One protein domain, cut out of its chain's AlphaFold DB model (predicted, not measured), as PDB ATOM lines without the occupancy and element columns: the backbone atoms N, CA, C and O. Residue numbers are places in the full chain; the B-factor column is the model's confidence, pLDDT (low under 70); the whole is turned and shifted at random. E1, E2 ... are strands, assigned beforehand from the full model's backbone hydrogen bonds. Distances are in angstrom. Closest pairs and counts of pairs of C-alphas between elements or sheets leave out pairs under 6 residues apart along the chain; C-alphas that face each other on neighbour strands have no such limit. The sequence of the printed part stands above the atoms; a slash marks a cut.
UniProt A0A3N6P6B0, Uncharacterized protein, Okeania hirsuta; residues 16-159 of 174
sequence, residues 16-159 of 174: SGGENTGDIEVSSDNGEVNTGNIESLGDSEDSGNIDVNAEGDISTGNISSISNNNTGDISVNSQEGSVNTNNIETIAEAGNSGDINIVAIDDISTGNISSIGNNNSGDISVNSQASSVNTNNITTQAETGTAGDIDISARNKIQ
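Overview. This is residues 16 to 159 of the 174 residues of an uncharacterized protein of Okeania hirsuta (UniProt A0A3N6P6B0). The chain is wound in stacked turns, a solenoid whose two long walls are flat parallel sheets face to face, a sandwich. E1, E3, E5, E7, E9 and E12 make one wall in that order, and E2, E4, E6, E8 and E11 the other; a small third side of short parallel pairings ends in E10 and E13. The printed part has 144 residues, with no named helix and thirteen named strands, E1 to E13 along the chain; the class is all strand, though under half of the residues, 62, are in named elements. It is compact, with a radius of gyration of the C-alphas of 14.4 A, and spans 39 by 27 by 17 A.

Arrangement. The larger sheet holds, strand beside strand, E1 at residues 24 to 28, E3 at 50 to 54, E5 at 74 to 78, E7 at 100 to 104, E9 at 124 to 128 and E12 at 150 to 154. E1 and E3 are parallel at 2 degrees, with N 26 and O 51 2.9 A apart, within hydrogen-bond range; at the other edge, E9 and E12 are parallel at 2 degrees, with N 151 and O 124 at 2.8 A. The second sheet runs E2, residues 38 to 42, E4, 63 to 67, E6, 88 to 92, E8, 113 to 117, and E11, 138 to 142. E2 and E4 are parallel at 3 degrees, with N 40 and O 64 at 2.8 A. The two sheets form a sandwich, two sheets face to face, their best planes 14 degrees apart; the closest C-alphas of E1 and E2 are those of Ile 24 and Ser 40, 7.3 A apart. E10, residues 132 to 135, runs on into E11 at 55 degrees. E10 and E13, residues 157 to 159, are parallel at 6 degrees, with N 133 and O 157 at 2.8 A. Among the short pairings, residues 33 to 34 pair with 58 to 59, parallel.

Along the chain. E1 begins at C-alpha 24, (79.764, 85.497, 143.969). From first to last C-alpha, E2 measures 13.4 A, E1, E3, E8, E9 and E12 13.5 A, E4, E5 and E7 13.6 A, E6 and E11 13.7 A, E10 10.0 A and E13 6.4 A. E13 ends at C-alpha 159, (76.623, 92.721, 115.870).

Size, cuts and confidence. The two C-alphas farthest apart, those of Gly 18 and Asn 156, are 44.4 A apart. The printed part has no cut and no long link. Its mean pLDDT is 96.8, and residue 18 alone is under 70.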
ATOM      1  N   SER A  16      72.204  87.552 148.820       90.44
ATOM      2  CA  SER A  16      71.292  88.605 149.284       90.44
ATOM      3  C   SER A  16      71.494  88.884 150.769       90.44
ATOM      4  O   SER A  16      71.820  87.986 151.550       90.44
ATOM      5  N   GLY A  17      71.310  90.142 151.162       78.44
ATOM      6  CA  GLY A  17      71.576  90.619 152.514       78.44
ATOM      7  C   GLY A  17      70.945  91.989 152.756       78.44
ATOM      8  O   GLY A  17      70.748  92.764 151.827       78.44
ATOM      9  N   GLY A  18      70.593  92.269 154.016       68.94
ATOM     10  CA  GLY A  18      70.011  93.563 154.398       68.94
ATOM     11  C   GLY A  18      71.031  94.704 154.442       68.94
ATOM     12  O   GLY A  18      70.650  95.858 154.282       68.94
ATOM     13  N   GLU A  19      72.306  94.368 154.653       75.06
ATOM     14  CA  GLU A  19      73.451  95.282 154.576       75.06
ATOM     15  C   GLU A  19      74.161  95.043 153.232       75.06
ATOM     16  O   GLU A  19      73.525  95.183 152.188       75.06
ATOM     17  N   ASN A  20      75.429  94.618 153.253       80.88
ATOM     18  CA  ASN A  20      76.182  94.231 152.061       80.88
ATOM     19  C   ASN A  20      75.942  92.764 151.701       80.88
ATOM     20  O   ASN A  20      75.926  91.892 152.583       80.88
ATOM     21  N   THR A  21      75.795  92.472 150.410       87.94
ATOM     22  CA  THR A  21      75.840  91.081 149.944       87.94
ATOM     23  C   THR A  21      77.279  90.593 149.832       87.94
ATOM     24  O   THR A  21      78.225  91.377 149.771       87.94
ATOM     25  N   GLY A  22      77.461  89.273 149.872       92.00
ATOM     26  CA  GLY A  22      78.760  88.670 149.588       92.00
ATOM     27  C   GLY A  22      79.010  88.590 148.087       92.00
ATOM     28  O   GLY A  22      78.058  88.441 147.318       92.00
ATOM     29  N   ASP A  23      80.281  88.623 147.700       96.38
ATOM     30  CA  ASP A  23      80.700  88.358 146.326       96.38
ATOM     31  C   ASP A  23      80.299  86.939 145.894       96.38
ATOM     32  O   ASP A  23      80.254  86.002 146.702       96.38
ATOM     33  N   ILE A  24      80.022  86.784 144.603       98.25
ATOM     34  CA  ILE A  24      79.764  85.497 143.969       98.25
ATOM     35  C   ILE A  24      80.938  85.180 143.049       98.25
ATOM     36  O   ILE A  24      81.155  85.869 142.059       98.25
ATOM     37  N   GLU A  25      81.650  84.097 143.345       98.25
ATOM     38  CA  GLU A  25      82.720  83.574 142.499       98.25
ATOM     39  C   GLU A  25      82.349  82.169 142.007       98.25
ATOM     40  O   GLU A  25      82.098  81.258 142.803       98.25
ATOM     41  N   VAL A  26      82.321  81.990 140.686       97.81
ATOM     42  CA  VAL A  26      82.100  80.699 140.025       97.81
ATOM     43  C   VAL A  26      83.284  80.432 139.106       97.81
ATOM     44  O   VAL A  26      83.406  81.068 138.064       97.81
ATOM     45  N   SER A  27      84.163  79.500 139.486       97.00
ATOM     46  CA  SER A  27      85.409  79.238 138.752       97.00
ATOM     47  C   SER A  27      85.592  77.764 138.411       97.00
ATOM     48  O   SER A  27      85.656  76.924 139.310       97.00
ATOM     49  N   SER A  28      85.720  77.458 137.118       96.38
ATOM     50  CA  SER A  28      86.143  76.148 136.617       96.38
ATOM     51  C   SER A  28      87.535  76.225 135.987       96.38
ATOM     52  O   SER A  28      87.723  76.848 134.942       96.38
ATOM     53  N   ASP A  29      88.508  75.544 136.594       93.56
ATOM     54  CA  ASP A  29      89.915  75.622 136.181       93.56
ATOM     55  C   ASP A  29      90.242  74.812 134.915       93.56
ATOM     56  O   ASP A  29      91.251  75.079 134.273       93.56
ATOM     57  N   ASN A  30      89.450  73.790 134.568       92.12
ATOM     58  CA  ASN A  30      89.681  72.959 133.373       92.12
ATOM     59  C   ASN A  30      88.374  72.493 132.699       92.12
ATOM     60  O   ASN A  30      88.362  71.463 132.015       92.12
ATOM     61  N   GLY A  31      87.263  73.192 132.935       94.50
ATOM     62  CA  GLY A  31      85.939  72.812 132.448       94.50
ATOM     63  C   GLY A  31      85.087  74.005 132.031       94.50
ATOM     64  O   GLY A  31      85.557  75.138 131.934       94.50
ATOM     65  N   GLU A  32      83.826  73.707 131.744       97.25
ATOM     66  CA  GLU A  32      82.797  74.684 131.383       97.25
ATOM     67  C   GLU A  32      82.055  75.176 132.642       97.25
ATOM     68  O   GLU A  32      81.962  74.466 133.648       97.25
ATOM     69  N   VAL A  33      81.462  76.368 132.582       98.50
ATOM     70  CA  VAL A  33      80.498  76.834 133.592       98.50
ATOM     71  C   VAL A  33      79.119  76.911 132.956       98.50
ATOM     72  O   VAL A  33      78.895  77.687 132.034       98.50
ATOM     73  N   ASN A  34      78.178  76.133 133.481       98.25
ATOM     74  CA  ASN A  34      76.771  76.144 133.106       98.25
ATOM     75  C   ASN A  34      75.936  76.511 134.333       98.25
ATOM     76  O   ASN A  34      75.781  75.709 135.251       98.25
ATOM     77  N   THR A  35      75.385  77.716 134.356       97.44
ATOM     78  CA  THR A  35      74.599  78.228 135.483       97.44
ATOM     79  C   THR A  35      73.278  78.817 135.005       97.44
ATOM     80  O   THR A  35      73.140  79.263 133.867       97.44
ATOM     81  N   GLY A  36      72.275  78.817 135.874       98.44
ATOM     82  CA  GLY A  36      71.079  79.636 135.733       98.44
ATOM     83  C   GLY A  36      71.395  81.115 135.961       98.44
ATOM     84  O   GLY A  36      72.454  81.607 135.567       98.44
ATOM     85  N   ASN A  37      70.463  81.843 136.574       98.62
ATOM     86  CA  ASN A  37      70.717  83.235 136.934       98.62
ATOM     87  C   ASN A  37      71.779  83.332 138.036       98.62
ATOM     88  O   ASN A  37      71.898  82.432 138.870       98.62
ATOM     89  N   ILE A  38      72.525  84.434 138.037       98.69
ATOM     90  CA  ILE A  38      73.430  84.799 139.123       98.69
ATOM     91  C   ILE A  38      73.040  86.188 139.614       98.69
ATOM     92  O   ILE A  38      73.079  87.142 138.838       98.69
ATOM     93  N   GLU A  39      72.668  86.306 140.886       97.88
ATOM     94  CA  GLU A  39      72.113  87.546 141.429       97.88
ATOM     95  C   GLU A  39      72.805  87.955 142.734       97.88
ATOM     96  O   GLU A  39      72.806  87.223 143.724       97.88
ATOM     97  N   SER A  40      73.368  89.160 142.749       97.00
ATOM     98  CA  SER A  40      73.889  89.833 143.938       97.00
ATOM     99  C   SER A  40      72.962  91.003 144.274       97.00
ATOM    100  O   SER A  40      72.943  92.005 143.561       97.00
ATOM    101  N   LEU A  41      72.140  90.855 145.317       94.81
ATOM    102  CA  LEU A  41      71.002  91.737 145.618       94.81
ATOM    103  C   LEU A  41      71.150  92.430 146.982       94.81
ATOM    104  O   LEU A  41      70.787  91.858 148.019       94.81
ATOM    105  N   GLY A  42      71.688  93.651 146.983       90.94
ATOM    106  CA  GLY A  42      71.829  94.491 148.176       90.94
ATOM    107  C   GLY A  42      70.564  95.305 148.439       90.94
ATOM    108  O   GLY A  42      70.111  96.037 147.568       90.94
ATOM    109  N   ASP A  43      69.969  95.190 149.630       83.38
ATOM    110  CA  ASP A  43      68.780  95.985 149.965       83.38
ATOM    111  C   ASP A  43      69.175  97.413 150.356       83.38
ATOM    112  O   ASP A  43      68.994  98.334 149.572       83.38
ATOM    113  N   SER A  44      69.750  97.631 151.544       79.88
ATOM    114  CA  SER A  44      70.027  98.993 152.035       79.88
ATOM    115  C   SER A  44      71.477  99.470 151.883       79.88
ATOM    116  O   SER A  44      71.724 100.669 152.030       79.88
ATOM    117  N   GLU A  45      72.410  98.572 151.555       87.38
ATOM    118  CA  GLU A  45      73.808  98.911 151.257       87.38
ATOM    119  C   GLU A  45      74.237  98.394 149.874       87.38
ATOM    120  O   GLU A  45      73.451  98.467 148.926       87.38
ATOM    121  N   ASP A  46      75.490  97.962 149.732       94.12
ATOM    122  CA  ASP A  46      76.102  97.645 148.450       94.12
ATOM    123  C   ASP A  46      75.851  96.176 148.052       94.12
ATOM    124  O   ASP A  46      75.791  95.277 148.900       94.12
ATOM    125  N   SER A  47      75.712  95.905 146.750       96.06
ATOM    126  CA  SER A  47      75.807  94.528 146.247       96.06
ATOM    127  C   SER A  47      77.275  94.146 146.032       96.06
ATOM    128  O   SER A  47      78.106  94.988 145.703       96.06
ATOM    129  N   GLY A  48      77.597  92.873 146.226       96.75
ATOM    130  CA  GLY A  48      78.901  92.278 145.968       96.75
ATOM    131  C   GLY A  48      79.144  92.019 144.485       96.75
ATOM    132  O   GLY A  48      78.206  92.013 143.678       96.75
ATOM    133  N   ASN A  49      80.407  91.780 144.157       98.38
ATOM    134  CA  ASN A  49      80.873  91.491 142.806       98.38
ATOM    135  C   ASN A  49      80.401  90.115 142.333       98.38
ATOM    136  O   ASN A  49      80.113  89.224 143.138       98.38
ATOM    137  N   ILE A  50      80.359  89.933 141.015       98.81
ATOM    138  CA  ILE A  50      80.089  88.640 140.390       98.81
ATOM    139  C   ILE A  50      81.217  88.314 139.413       98.81
ATOM    140  O   ILE A  50      81.345  88.957 138.375       98.81
ATOM    141  N   ASP A  51      81.980  87.268 139.718       98.81
ATOM    142  CA  ASP A  51      83.080  86.778 138.894       98.81
ATOM    143  C   ASP A  51      82.779  85.361 138.385       98.81
ATOM    144  O   ASP A  51      82.670  84.405 139.158       98.81
ATOM    145  N   VAL A  52      82.663  85.209 137.063       98.81
ATOM    146  CA  VAL A  52      82.445  83.920 136.393       98.81
ATOM    147  C   VAL A  52      83.640  83.602 135.507       98.81
ATOM    148  O   VAL A  52      83.871  84.260 134.492       98.81
ATOM    149  N   ASN A  53      84.391  82.570 135.877       98.62
ATOM    150  CA  ASN A  53      85.610  82.151 135.200       98.62
ATOM    151  C   ASN A  53      85.501  80.694 134.749       98.62
ATOM    152  O   ASN A  53      85.098  79.816 135.513       98.62
ATOM    153  N   ALA A  54      85.906  80.422 133.514       98.19
ATOM    154  CA  ALA A  54      86.031  79.062 133.015       98.19
ATOM    155  C   ALA A  54      87.227  78.947 132.074       98.19
ATOM    156  O   ALA A  54      87.539  79.879 131.329       98.19
ATOM    157  N   GLU A  55      87.872  77.785 132.077       97.56
ATOM    158  CA  GLU A  55      88.783  77.426 130.992       97.56
ATOM    159  C   GLU A  55      88.002  77.256 129.682       97.56
ATOM    160  O   GLU A  55      88.350  77.839 128.659       97.56
ATOM    161  N   GLY A  56      86.904  76.496 129.730       97.25
ATOM    162  CA  GLY A  56      86.019  76.249 128.597       97.25
ATOM    163  C   GLY A  56      84.914  77.293 128.443       97.25
ATOM    164  O   GLY A  56      85.040  78.447 128.852       97.25
ATOM    165  N   ASP A  57      83.806  76.872 127.839       98.56
ATOM    166  CA  ASP A  57      82.643  77.725 127.609       98.56
ATOM    167  C   ASP A  57      81.981  78.173 128.922       98.56
ATOM    168  O   ASP A  57      81.924  77.435 129.910       98.56
ATOM    169  N   ILE A  58      81.410  79.377 128.898       98.88
ATOM    170  CA  ILE A  58      80.502  79.879 129.931       98.88
ATOM    171  C   ILE A  58      79.104  80.007 129.327       98.88
ATOM    172  O   ILE A  58      78.911  80.670 128.307       98.88
ATOM    173  N   SER A  59      78.120  79.404 129.986       98.81
ATOM    174  CA  SER A  59      76.699  79.501 129.673       98.81
ATOM    175  C   SER A  59      75.931  79.905 130.928       98.81
ATOM    176  O   SER A  59      75.895  79.149 131.901       98.81
ATOM    177  N   THR A  60      75.328  81.095 130.930       98.75
ATOM    178  CA  THR A  60      74.572  81.608 132.084       98.75
ATOM    179  C   THR A  60      73.161  82.056 131.715       98.75
ATOM    180  O   THR A  60      72.864  82.408 130.570       98.75
ATOM    181  N   GLY A  61      72.289  82.124 132.722       98.75
ATOM    182  CA  GLY A  61      71.077  82.936 132.677       98.75
ATOM    183  C   GLY A  61      71.393  84.437 132.693       98.75
ATOM    184  O   GLY A  61      72.363  84.892 132.080       98.75
ATOM    185  N   ASN A  62      70.549  85.218 133.369       98.81
ATOM    186  CA  ASN A  62      70.868  86.622 133.642       98.81
ATOM    187  C   ASN A  62      71.967  86.720 134.707       98.81
ATOM    188  O   ASN A  62      72.029  85.873 135.596       98.81
ATOM    189  N   ILE A  63      72.789  87.763 134.636       98.88
ATOM    190  CA  ILE A  63      73.758  88.101 135.681       98.88
ATOM    191  C   ILE A  63      73.439  89.511 136.166       98.88
ATOM    192  O   ILE A  63      73.518  90.456 135.382       98.88
ATOM    193  N   SER A  64      73.070  89.652 137.435       98.56
ATOM    194  CA  SER A  64      72.542  90.907 137.967       98.56
ATOM    195  C   SER A  64      73.207  91.268 139.292       98.56
ATOM    196  O   SER A  64      73.140  90.513 140.259       98.56
ATOM    197  N   SER A  65      73.807  92.454 139.354       98.12
ATOM    198  CA  SER A  65      74.284  93.088 140.584       98.12
ATOM    199  C   SER A  65      73.407  94.309 140.841       98.12
ATOM    200  O   SER A  65      73.444  95.274 140.082       98.12
ATOM    201  N   ILE A  66      72.531  94.250 141.842       97.19
ATOM    202  CA  ILE A  66      71.489  95.262 142.052       97.19
ATOM    203  C   ILE A  66      71.516  95.722 143.500       97.19
ATOM    204  O   ILE A  66      71.510  94.896 144.415       97.19
ATOM    205  N   SER A  67      71.500  97.037 143.713       95.75
ATOM    206  CA  SER A  67      71.403  97.607 145.048       95.75
ATOM    207  C   SER A  67      70.795  99.008 145.075       95.75
ATOM    208  O   SER A  67      70.738  99.716 144.065       95.75
ATOM    209  N   ASN A  68      70.355  99.442 146.260       94.06
ATOM    210  CA  ASN A  68      69.983 100.841 146.457       94.06
ATOM    211  C   ASN A  68      71.204 101.766 146.490       94.06
ATOM    212  O   ASN A  68      71.107 102.904 146.035       94.06
ATOM    213  N   ASN A  69      72.333 101.321 147.044       94.69
ATOM    214  CA  ASN A  69      73.537 102.140 147.148       94.69
ATOM    215  C   ASN A  69      74.467 101.891 145.952       94.69
ATOM    216  O   ASN A  69      74.091 102.254 144.841       94.69
ATOM    217  N   ASN A  70      75.667 101.335 146.142       96.75
ATOM    218  CA  ASN A  70      76.558 100.994 145.033       96.75
ATOM    219  C   ASN A  70      76.416  99.525 144.653       96.75
ATOM    220  O   ASN A  70      76.148  98.683 145.511       96.75
ATOM    221  N   THR A  71      76.634  99.195 143.386       98.19
ATOM    222  CA  THR A  71      76.680  97.790 142.976       98.19
ATOM    223  C   THR A  71      78.099  97.309 142.767       98.19
ATOM    224  O   THR A  71      78.944  98.079 142.318       98.19
ATOM    225  N   GLY A  72      78.323  96.023 143.012       98.12
ATOM    226  CA  GLY A  72      79.540  95.341 142.596       98.12
ATOM    227  C   GLY A  72      79.643  95.208 141.079       98.12
ATOM    228  O   GLY A  72      78.633  95.280 140.366       98.12
ATOM    229  N   ASP A  73      80.867  94.983 140.624       98.88
ATOM    230  CA  ASP A  73      81.215  94.762 139.226       98.88
ATOM    231  C   ASP A  73      80.809  93.353 138.777       98.88
ATOM    232  O   ASP A  73      80.623  92.439 139.589       98.88
ATOM    233  N   ILE A  74      80.692  93.167 137.463       98.94
ATOM    234  CA  ILE A  74      80.462  91.858 136.851       98.94
ATOM    235  C   ILE A  74      81.603  91.538 135.886       98.94
ATOM    236  O   ILE A  74      81.772  92.216 134.871       98.94
ATOM    237  N   SER A  75      82.328  90.450 136.153       98.94
ATOM    238  CA  SER A  75      83.355  89.909 135.258       98.94
ATOM    239  C   SER A  75      82.976  88.520 134.755       98.94
ATOM    240  O   SER A  75      82.697  87.612 135.536       98.94
ATOM    241  N   VAL A  76      83.025  88.320 133.439       98.88
ATOM    242  CA  VAL A  76      82.801  87.016 132.799       98.88
ATOM    243  C   VAL A  76      83.970  86.710 131.872       98.88
ATOM    244  O   VAL A  76      84.204  87.437 130.908       98.88
ATOM    245  N   ASN A  77      84.715  85.643 132.152       98.81
ATOM    246  CA  ASN A  77      85.960  85.331 131.456       98.81
ATOM    247  C   ASN A  77      86.059  83.848 131.070       98.81
ATOM    248  O   ASN A  77      86.263  82.984 131.924       98.81
ATOM    249  N   SER A  78      85.964  83.575 129.768       98.56
ATOM    250  CA  SER A  78      86.234  82.260 129.176       98.56
ATOM    251  C   SER A  78      87.619  82.260 128.520       98.56
ATOM    252  O   SER A  78      87.877  83.028 127.588       98.56
ATOM    253  N   GLN A  79      88.525  81.419 129.025       98.19
ATOM    254  CA  GLN A  79      89.944  81.456 128.650       98.19
ATOM    255  C   GLN A  79      90.264  80.763 127.329       98.19
ATOM    256  O   GLN A  79      91.219  81.165 126.672       98.19
ATOM    257  N   GLU A  80      89.495  79.751 126.934       97.50
ATOM    258  CA  GLU A  80      89.664  79.024 125.669       97.50
ATOM    259  C   GLU A  80      88.351  78.861 124.890       97.50
ATOM    260  O   GLU A  80      88.373  78.340 123.776       97.50
ATOM    261  N   GLY A  81      87.219  79.300 125.448       98.00
ATOM    262  CA  GLY A  81      85.890  79.072 124.889       98.00
ATOM    263  C   GLY A  81      85.107  80.343 124.566       98.00
ATOM    264  O   GLY A  81      85.655  81.434 124.361       98.00
ATOM    265  N   SER A  82      83.791  80.156 124.483       98.88
ATOM    266  CA  SER A  82      82.782  81.180 124.220       98.88
ATOM    267  C   SER A  82      82.050  81.601 125.495       98.88
ATOM    268  O   SER A  82      81.950  80.850 126.463       98.88
ATOM    269  N   VAL A  83      81.446  82.788 125.464       98.94
ATOM    270  CA  VAL A  83      80.524  83.269 126.502       98.94
ATOM    271  C   VAL A  83      79.120  83.378 125.917       98.94
ATOM    272  O   VAL A  83      78.902  84.099 124.944       98.94
ATOM    273  N   ASN A  84      78.157  82.688 126.523       98.81
ATOM    274  CA  ASN A  84      76.742  82.730 126.170       98.81
ATOM    275  C   ASN A  84      75.917  83.101 127.405       98.81
ATOM    276  O   ASN A  84      75.757  82.292 128.313       98.81
ATOM    277  N   THR A  85      75.370  84.310 127.447       98.56
ATOM    278  CA  THR A  85      74.576  84.785 128.590       98.56
ATOM    279  C   THR A  85      73.253  85.374 128.117       98.56
ATOM    280  O   THR A  85      73.115  85.803 126.967       98.56
ATOM    281  N   ASN A  86      72.277  85.469 129.019       98.56
ATOM    282  CA  ASN A  86      71.141  86.361 128.798       98.56
ATOM    283  C   ASN A  86      71.562  87.809 129.119       98.56
ATOM    284  O   ASN A  86      72.607  88.268 128.647       98.56
ATOM    285  N   ASN A  87      70.749  88.562 129.862       98.56
ATOM    286  CA  ASN A  87      71.079  89.943 130.197       98.56
ATOM    287  C   ASN A  87      72.170  90.004 131.270       98.56
ATOM    288  O   ASN A  87      72.231  89.133 132.136       98.56
ATOM    289  N   ILE A  88      72.987  91.050 131.220       98.88
ATOM    290  CA  ILE A  88      73.971  91.362 132.254       98.88
ATOM    291  C   ILE A  88      73.722  92.791 132.720       98.88
ATOM    292  O   ILE A  88      73.697  93.707 131.896       98.88
ATOM    293  N   GLU A  89      73.514  92.992 134.017       98.81
ATOM    294  CA  GLU A  89      73.169  94.310 134.539       98.81
ATOM    295  C   GLU A  89      73.775  94.626 135.905       98.81
ATOM    296  O   GLU A  89      73.765  93.809 136.822       98.81
ATOM    297  N   THR A  90      74.242  95.861 136.045       98.75
ATOM    298  CA  THR A  90      74.590  96.476 137.327       98.75
ATOM    299  C   THR A  90      73.663  97.674 137.539       98.75
ATOM    300  O   THR A  90      73.687  98.603 136.724       98.75
ATOM    301  N   ILE A  91      72.827  97.664 138.579       98.44
ATOM    302  CA  ILE A  91      71.804  98.702 138.809       98.44
ATOM    303  C   ILE A  91      71.891  99.270 140.227       98.44
ATOM    304  O   ILE A  91      71.548  98.589 141.190       98.44
ATOM    305  N   ALA A  92      72.289 100.538 140.326       97.69
ATOM    306  CA  ALA A  92      72.383 101.302 141.568       97.69
ATOM    307  C   ALA A  92      71.297 102.391 141.626       97.69
ATOM    308  O   ALA A  92      71.388 103.388 140.904       97.69
ATOM    309  N   GLU A  93      70.289 102.244 142.495       96.06
ATOM    310  CA  GLU A  93      69.166 103.204 142.551       96.06
ATOM    311  C   GLU A  93      69.570 104.599 143.053       96.06
ATOM    312  O   GLU A  93      69.010 105.596 142.605       96.06
ATOM    313  N   ALA A  94      70.526 104.698 143.979       95.94
ATOM    314  CA  ALA A  94      70.976 105.968 144.555       95.94
ATOM    315  C   ALA A  94      72.493 106.194 144.441       95.94
ATOM    316  O   ALA A  94      72.934 107.350 144.470       95.94
ATOM    317  N   GLY A  95      73.289 105.130 144.303       96.56
ATOM    318  CA  GLY A  95      74.750 105.191 144.248       96.56
ATOM    319  C   GLY A  95      75.337 105.069 142.842       96.56
ATOM    320  O   GLY A  95      74.770 105.561 141.862       96.56
ATOM    321  N   ASN A  96      76.535 104.488 142.773       98.44
ATOM    322  CA  ASN A  96      77.237 104.215 141.520       98.44
ATOM    323  C   ASN A  96      77.006 102.763 141.101       98.44
ATOM    324  O   ASN A  96      77.093 101.874 141.949       98.44
ATOM    325  N   SER A  97      76.753 102.523 139.816       98.62
ATOM    326  CA  SER A  97      76.756 101.156 139.303       98.62
ATOM    327  C   SER A  97      78.162 100.705 138.927       98.62
ATOM    328  O   SER A  97      79.023 101.530 138.627       98.62
ATOM    329  N   GLY A  98      78.363  99.394 138.975       98.75
ATOM    330  CA  GLY A  98      79.635  98.733 138.713       98.75
ATOM    331  C   GLY A  98      79.939  98.603 137.226       98.75
ATOM    332  O   GLY A  98      79.085  98.835 136.360       98.75
ATOM    333  N   ASP A  99      81.173  98.223 136.944       98.94
ATOM    334  CA  ASP A  99      81.655  97.924 135.605       98.94
ATOM    335  C   ASP A  99      81.180  96.536 135.157       98.94
ATOM    336  O   ASP A  99      80.930  95.632 135.961       98.94
ATOM    337  N   ILE A 100      81.076  96.349 133.843       98.94
ATOM    338  CA  ILE A 100      80.794  95.047 133.238       98.94
ATOM    339  C   ILE A 100      81.916  94.707 132.264       98.94
ATOM    340  O   ILE A 100      82.100  95.389 131.256       98.94
ATOM    341  N   ASN A 101      82.636  93.618 132.525       98.94
ATOM    342  CA  ASN A 101      83.723  93.149 131.676       98.94
ATOM    343  C   ASN A 101      83.493  91.707 131.210       98.94
ATOM    344  O   ASN A 101      83.402  90.782 132.015       98.94
ATOM    345  N   ILE A 102      83.445  91.505 129.894       98.88
ATOM    346  CA  ILE A 102      83.220  90.199 129.270       98.88
ATOM    347  C   ILE A 102      84.371  89.893 128.321       98.88
ATOM    348  O   ILE A 102      84.607  90.621 127.353       98.88
ATOM    349  N   VAL A 103      85.061  88.785 128.563       98.88
ATOM    350  CA  VAL A 103      86.182  88.326 127.745       98.88
ATOM    351  C   VAL A 103      85.969  86.872 127.346       98.88
ATOM    352  O   VAL A 103      85.661  86.019 128.176       98.88
ATOM    353  N   ALA A 104      86.158  86.590 126.061       98.69
ATOM    354  CA  ALA A 104      86.183  85.234 125.532       98.69
ATOM    355  C   ALA A 104      87.256  85.117 124.448       98.69
ATOM    356  O   ALA A 104      87.533  86.086 123.726       98.69
ATOM    357  N   ILE A 105      87.844  83.932 124.289       98.31
ATOM    358  CA  ILE A 105      88.646  83.651 123.095       98.31
ATOM    359  C   ILE A 105      87.740  83.572 121.874       98.31
ATOM    360  O   ILE A 105      87.984  84.283 120.896       98.31
ATOM    361  N   ASP A 106      86.689  82.764 121.945       98.56
ATOM    362  CA  ASP A 106      85.778  82.532 120.833       98.56
ATOM    363  C   ASP A 106      84.621  83.542 120.847       98.56
ATOM    364  O   ASP A 106      84.849  84.747 120.975       98.56
ATOM    365  N   ASP A 107      83.385  83.110 120.602       98.69
ATOM    366  CA  ASP A 107      82.248  84.011 120.442       98.69
ATOM    367  C   ASP A 107      81.753  84.548 121.791       98.69
ATOM    368  O   ASP A 107      81.760  83.858 122.809       98.69
ATOM    369  N   ILE A 108      81.255  85.783 121.777       98.88
ATOM    370  CA  ILE A 108      80.437  86.331 122.860       98.88
ATOM    371  C   ILE A 108      79.022  86.515 122.323       98.88
ATOM    372  O   ILE A 108      78.822  87.204 121.319       98.88
ATOM    373  N   SER A 109      78.043  85.906 122.985       98.69
ATOM    374  CA  SER A 109      76.618  86.052 122.706       98.69
ATOM    375  C   SER A 109      75.879  86.441 123.980       98.69
ATOM    376  O   SER A 109      75.711  85.615 124.872       98.69
ATOM    377  N   THR A 110      75.398  87.679 124.055       98.50
ATOM    378  CA  THR A 110      74.697  88.213 125.230       98.50
ATOM    379  C   THR A 110      73.310  88.744 124.868       98.50
ATOM    380  O   THR A 110      73.017  89.082 123.716       98.50
ATOM    381  N   GLY A 111      72.448  88.862 125.876       98.25
ATOM    382  CA  GLY A 111      71.246  89.687 125.824       98.25
ATOM    383  C   GLY A 111      71.582  91.182 125.847       98.25
ATOM    384  O   GLY A 111      72.485  91.648 125.152       98.25
ATOM    385  N   ASN A 112      70.815  91.959 126.613       98.00
ATOM    386  CA  ASN A 112      71.173  93.349 126.892       98.00
ATOM    387  C   ASN A 112      72.310  93.408 127.917       98.00
ATOM    388  O   ASN A 112      72.370  92.567 128.811       98.00
ATOM    389  N   ILE A 113      73.153  94.431 127.817       98.69
ATOM    390  CA  ILE A 113      74.183  94.733 128.811       98.69
ATOM    391  C   ILE A 113      73.934  96.146 129.329       98.69
ATOM    392  O   ILE A 113      73.832  97.082 128.530       98.69
ATOM    393  N   SER A 114      73.805  96.326 130.640       98.62
ATOM    394  CA  SER A 114      73.502  97.644 131.195       98.62
ATOM    395  C   SER A 114      74.193  97.943 132.512       98.62
ATOM    396  O   SER A 114      73.997  97.227 133.485       98.62
ATOM    397  N   SER A 115      74.900  99.069 132.562       98.75
ATOM    398  CA  SER A 115      75.348  99.685 133.806       98.75
ATOM    399  C   SER A 115      74.549 100.964 134.035       98.75
ATOM    400  O   SER A 115      74.611 101.900 133.232       98.75
ATOM    401  N   ILE A 116      73.714 100.975 135.075       98.75
ATOM    402  CA  ILE A 116      72.775 102.061 135.369       98.75
ATOM    403  C   ILE A 116      72.956 102.493 136.819       98.75
ATOM    404  O   ILE A 116      72.613 101.748 137.733       98.75
ATOM    405  N   GLY A 117      73.433 103.714 137.032       98.19
ATOM    406  CA  GLY A 117      73.564 104.293 138.364       98.19
ATOM    407  C   GLY A 117      72.853 105.633 138.480       98.19
ATOM    408  O   GLY A 117      72.681 106.355 137.503       98.19
ATOM    409  N   ASN A 118      72.461 106.025 139.685       97.94
ATOM    410  CA  ASN A 118      71.969 107.385 139.897       97.94
ATOM    411  C   ASN A 118      73.115 108.409 139.885       97.94
ATOM    412  O   ASN A 118      72.984 109.471 139.272       97.94
ATOM    413  N   ASN A 119      74.247 108.101 140.525       98.12
ATOM    414  CA  ASN A 119      75.404 108.998 140.576       98.12
ATOM    415  C   ASN A 119      76.298 108.818 139.351       98.12
ATOM    416  O   ASN A 119      76.373 109.708 138.522       98.12
ATOM    417  N   ASN A 120      76.962 107.679 139.205       98.44
ATOM    418  CA  ASN A 120      77.726 107.349 138.003       98.44
ATOM    419  C   ASN A 120      77.348 105.946 137.550       98.44
ATOM    420  O   ASN A 120      76.972 105.124 138.388       98.44
ATOM    421  N   SER A 121      77.465 105.684 136.253       98.69
ATOM    422  CA  SER A 121      77.477 104.306 135.778       98.69
ATOM    423  C   SER A 121      78.897 103.819 135.570       98.69
ATOM    424  O   SER A 121      79.789 104.632 135.326       98.69
ATOM    425  N   GLY A 122      79.075 102.508 135.623       98.81
ATOM    426  CA  GLY A 122      80.313 101.859 135.234       98.81
ATOM    427  C   GLY A 122      80.493 101.792 133.722       98.81
ATOM    428  O   GLY A 122      79.570 102.078 132.940       98.81
ATOM    429  N   ASP A 123      81.704 101.412 133.347       98.88
ATOM    430  CA  ASP A 123      82.134 101.135 131.988       98.88
ATOM    431  C   ASP A 123      81.681  99.732 131.560       98.88
ATOM    432  O   ASP A 123      81.504  98.817 132.369       98.88
ATOM    433  N   ILE A 124      81.496  99.542 130.254       98.88
ATOM    434  CA  ILE A 124      81.169  98.239 129.671       98.88
ATOM    435  C   ILE A 124      82.241  97.862 128.653       98.88
ATOM    436  O   ILE A 124      82.380  98.515 127.620       98.88
ATOM    437  N   SER A 125      82.947  96.762 128.914       98.81
ATOM    438  CA  SER A 125      83.967  96.180 128.039       98.81
ATOM    439  C   SER A 125      83.542  94.789 127.569       98.81
ATOM    440  O   SER A 125      83.264  93.901 128.375       98.81
ATOM    441  N   VAL A 126      83.506  94.574 126.251       98.81
ATOM    442  CA  VAL A 126      83.182  93.275 125.642       98.81
ATOM    443  C   VAL A 126      84.223  92.915 124.588       98.81
ATOM    444  O   VAL A 126      84.303  93.553 123.537       98.81
ATOM    445  N   ASN A 127      85.011  91.872 124.842       98.69
ATOM    446  CA  ASN A 127      86.163  91.515 124.020       98.69
ATOM    447  C   ASN A 127      86.183  90.033 123.615       98.69
ATOM    448  O   ASN A 127      86.571  89.167 124.400       98.69
ATOM    449  N   SER A 128      85.853  89.765 122.350       98.44
ATOM    450  CA  SER A 128      86.110  88.475 121.696       98.44
ATOM    451  C   SER A 128      87.469  88.502 120.993       98.44
ATOM    452  O   SER A 128      87.689  89.254 120.033       98.44
ATOM    453  N   GLN A 129      88.405  87.667 121.443       98.19
ATOM    454  CA  GLN A 129      89.796  87.749 120.993       98.19
ATOM    455  C   GLN A 129      90.065  87.067 119.651       98.19
ATOM    456  O   GLN A 129      91.034  87.431 118.979       98.19
ATOM    457  N   ALA A 130      89.266  86.079 119.253       97.06
ATOM    458  CA  ALA A 130      89.453  85.299 118.032       97.06
ATOM    459  C   ALA A 130      88.211  85.262 117.132       97.06
ATOM    460  O   ALA A 130      88.363  84.975 115.940       97.06
ATOM    461  N   SER A 131      87.024  85.607 117.649       97.69
ATOM    462  CA  SER A 131      85.773  85.497 116.898       97.69
ATOM    463  C   SER A 131      84.895  86.757 116.929       97.69
ATOM    464  O   SER A 131      85.367  87.833 116.537       97.69
ATOM    465  N   SER A 132      83.600  86.622 117.235       98.50
ATOM    466  CA  SER A 132      82.581  87.657 117.073       98.50
ATOM    467  C   SER A 132      81.922  88.026 118.398       98.50
ATOM    468  O   SER A 132      81.837  87.221 119.317       98.50
ATOM    469  N   VAL A 133      81.378  89.238 118.457       98.69
ATOM    470  CA  VAL A 133      80.475  89.690 119.519       98.69
ATOM    471  C   VAL A 133      79.076  89.852 118.932       98.69
ATOM    472  O   VAL A 133      78.894  90.575 117.949       98.69
ATOM    473  N   ASN A 134      78.089  89.199 119.540       98.25
ATOM    474  CA  ASN A 134      76.667  89.347 119.261       98.25
ATOM    475  C   ASN A 134      75.955  89.746 120.559       98.25
ATOM    476  O   ASN A 134      75.968  89.005 121.530       98.25
ATOM    477  N   THR A 135      75.323  90.908 120.576       97.25
ATOM    478  CA  THR A 135      74.655  91.462 121.763       97.25
ATOM    479  C   THR A 135      73.356  92.138 121.351       97.25
ATOM    480  O   THR A 135      73.198  92.516 120.186       97.25
ATOM    481  N   ASN A 136      72.428  92.329 122.288       96.38
ATOM    482  CA  ASN A 136      71.317  93.262 122.106       96.38
ATOM    483  C   ASN A 136      71.769  94.689 122.474       96.38
ATOM    484  O   ASN A 136      72.856  95.108 122.081       96.38
ATOM    485  N   ASN A 137      70.958  95.460 123.202       95.50
ATOM    486  CA  ASN A 137      71.305  96.831 123.571       95.50
ATOM    487  C   ASN A 137      72.437  96.850 124.603       95.50
ATOM    488  O   ASN A 137      72.431  96.048 125.534       95.50
ATOM    489  N   ILE A 138      73.352  97.813 124.473       97.25
ATOM    490  CA  ILE A 138      74.375  98.103 125.480       97.25
ATOM    491  C   ILE A 138      74.155  99.526 125.980       97.25
ATOM    492  O   ILE A 138      74.031 100.442 125.167       97.25
ATOM    493  N   THR A 139      74.022  99.697 127.294       97.75
ATOM    494  CA  THR A 139      73.650 100.979 127.905       97.75
ATOM    495  C   THR A 139      74.504 101.282 129.124       97.75
ATOM    496  O   THR A 139      74.479 100.537 130.095       97.75
ATOM    497  N   THR A 140      75.179 102.423 129.103       98.25
ATOM    498  CA  THR A 140      75.689 103.096 130.298       98.25
ATOM    499  C   THR A 140      74.794 104.303 130.569       98.25
ATOM    500  O   THR A 140      74.483 105.081 129.659       98.25
ATOM    501  N   GLN A 141      74.277 104.438 131.790       98.44
ATOM    502  CA  GLN A 141      73.373 105.534 132.136       98.44
ATOM    503  C   GLN A 141      73.582 106.013 133.566       98.44
ATOM    504  O   GLN A 141      73.445 105.243 134.511       98.44
ATOM    505  N   ALA A 142      73.808 107.319 133.705       97.75
ATOM    506  CA  ALA A 142      73.785 108.014 134.980       97.75
ATOM    507  C   ALA A 142      72.685 109.083 135.007       97.75
ATOM    508  O   ALA A 142      72.551 109.841 134.043       97.75
ATOM    509  N   GLU A 143      71.904 109.167 136.090       96.38
ATOM    510  CA  GLU A 143      70.877 110.215 136.232       96.38
ATOM    511  C   GLU A 143      71.489 111.580 136.579       96.38
ATOM    512  O   GLU A 143      71.138 112.599 135.979       96.38
ATOM    513  N   THR A 144      72.405 111.612 137.547       97.31
ATOM    514  CA  THR A 144      72.921 112.857 138.138       97.31
ATOM    515  C   THR A 144      74.409 113.106 137.904       97.31
ATOM    516  O   THR A 144      74.852 114.249 138.043       97.31
ATOM    517  N   GLY A 145      75.181 112.090 137.516       96.94
ATOM    518  CA  GLY A 145      76.605 112.223 137.198       96.94
ATOM    519  C   GLY A 145      76.969 111.633 135.841       96.94
ATOM    520  O   GLY A 145      76.360 111.994 134.835       96.94
ATOM    521  N   THR A 146      78.030 110.828 135.783       98.19
ATOM    522  CA  THR A 146      78.693 110.483 134.514       98.19
ATOM    523  C   THR A 146      78.339 109.072 134.069       98.19
ATOM    524  O   THR A 146      78.454 108.130 134.850       98.19
ATOM    525  N   ALA A 147      77.907 108.934 132.815       98.44
ATOM    526  CA  ALA A 147      77.781 107.630 132.176       98.44
ATOM    527  C   ALA A 147      79.168 107.126 131.752       98.44
ATOM    528  O   ALA A 147      79.963 107.912 131.230       98.44
ATOM    529  N   GLY A 148      79.417 105.842 131.973       98.50
ATOM    530  CA  GLY A 148      80.650 105.156 131.601       98.50
ATOM    531  C   GLY A 148      80.814 104.961 130.095       98.50
ATOM    532  O   GLY A 148      79.877 105.141 129.303       98.50
ATOM    533  N   ASP A 149      82.021 104.575 129.713       98.75
ATOM    534  CA  ASP A 149      82.403 104.262 128.346       98.75
ATOM    535  C   ASP A 149      81.912 102.863 127.936       98.75
ATOM    536  O   ASP A 149      81.684 101.971 128.754       98.75
ATOM    537  N   ILE A 150      81.717 102.671 126.630       98.62
ATOM    538  CA  ILE A 150      81.362 101.374 126.046       98.62
ATOM    539  C   ILE A 150      82.435 101.010 125.026       98.62
ATOM    540  O   ILE A 150      82.495 101.606 123.946       98.62
ATOM    541  N   ASP A 151      83.217  99.985 125.345       98.56
ATOM    542  CA  ASP A 151      84.258  99.431 124.491       98.56
ATOM    543  C   ASP A 151      83.890  98.014 124.045       98.56
ATOM    544  O   ASP A 151      83.686  97.100 124.842       98.56
ATOM    545  N   ILE A 152      83.812  97.812 122.728       98.12
ATOM    546  CA  ILE A 152      83.508  96.504 122.139       98.12
ATOM    547  C   ILE A 152      84.560  96.178 121.092       98.12
ATOM    548  O   ILE A 152      84.734  96.912 120.113       98.12
ATOM    549  N   SER A 153      85.216  95.034 121.251       98.12
ATOM    550  CA  SER A 153      86.178  94.514 120.289       98.12
ATOM    551  C   SER A 153      85.880  93.070 119.916       98.12
ATOM    552  O   SER A 153      85.570  92.222 120.747       98.12
ATOM    553  N   ALA A 154      86.009  92.784 118.626       97.94
ATOM    554  CA  ALA A 154      85.949  91.437 118.087       97.94
ATOM    555  C   ALA A 154      86.901  91.338 116.896       97.94
ATOM    556  O   ALA A 154      87.069  92.314 116.156       97.94
ATOM    557  N   ARG A 155      87.495  90.166 116.661       96.75
ATOM    558  CA  ARG A 155      88.330  89.973 115.464       96.75
ATOM    559  C   ARG A 155      87.529  89.855 114.180       96.75
ATOM    560  O   ARG A 155      87.978  90.345 113.147       96.75
ATOM    561  N   ASN A 156      86.377  89.196 114.238       96.75
ATOM    562  CA  ASN A 156      85.595  88.881 113.051       96.75
ATOM    563  C   ASN A 156      84.453  89.874 112.852       96.75
ATOM    564  O   ASN A 156      84.396  90.562 111.831       96.75
ATOM    565  N   LYS A 157      83.518  89.939 113.803       97.19
ATOM    566  CA  LYS A 157      82.288  90.721 113.653       97.19
ATOM    567  C   LYS A 157      81.799  91.247 114.994       97.19
ATOM    568  O   LYS A 157      81.818  90.525 115.978       97.19
ATOM    569  N   ILE A 158      81.274  92.466 114.986       97.81
ATOM    570  CA  ILE A 158      80.443  93.000 116.067       97.81
ATOM    571  C   ILE A 158      79.026  93.171 115.515       97.81
ATOM    572  O   ILE A 158      78.831  93.813 114.477       97.81
ATOM    573  N   GLN A 159      78.040  92.576 116.178       96.31
ATOM    574  CA  GLN A 159      76.623  92.721 115.870       96.31
ATOM    575  C   GLN A 159      75.858  93.147 117.122       96.31
ATOM    576  O   GLN A 159      75.807  92.417 118.104       96.31
TER     577      GLN A 159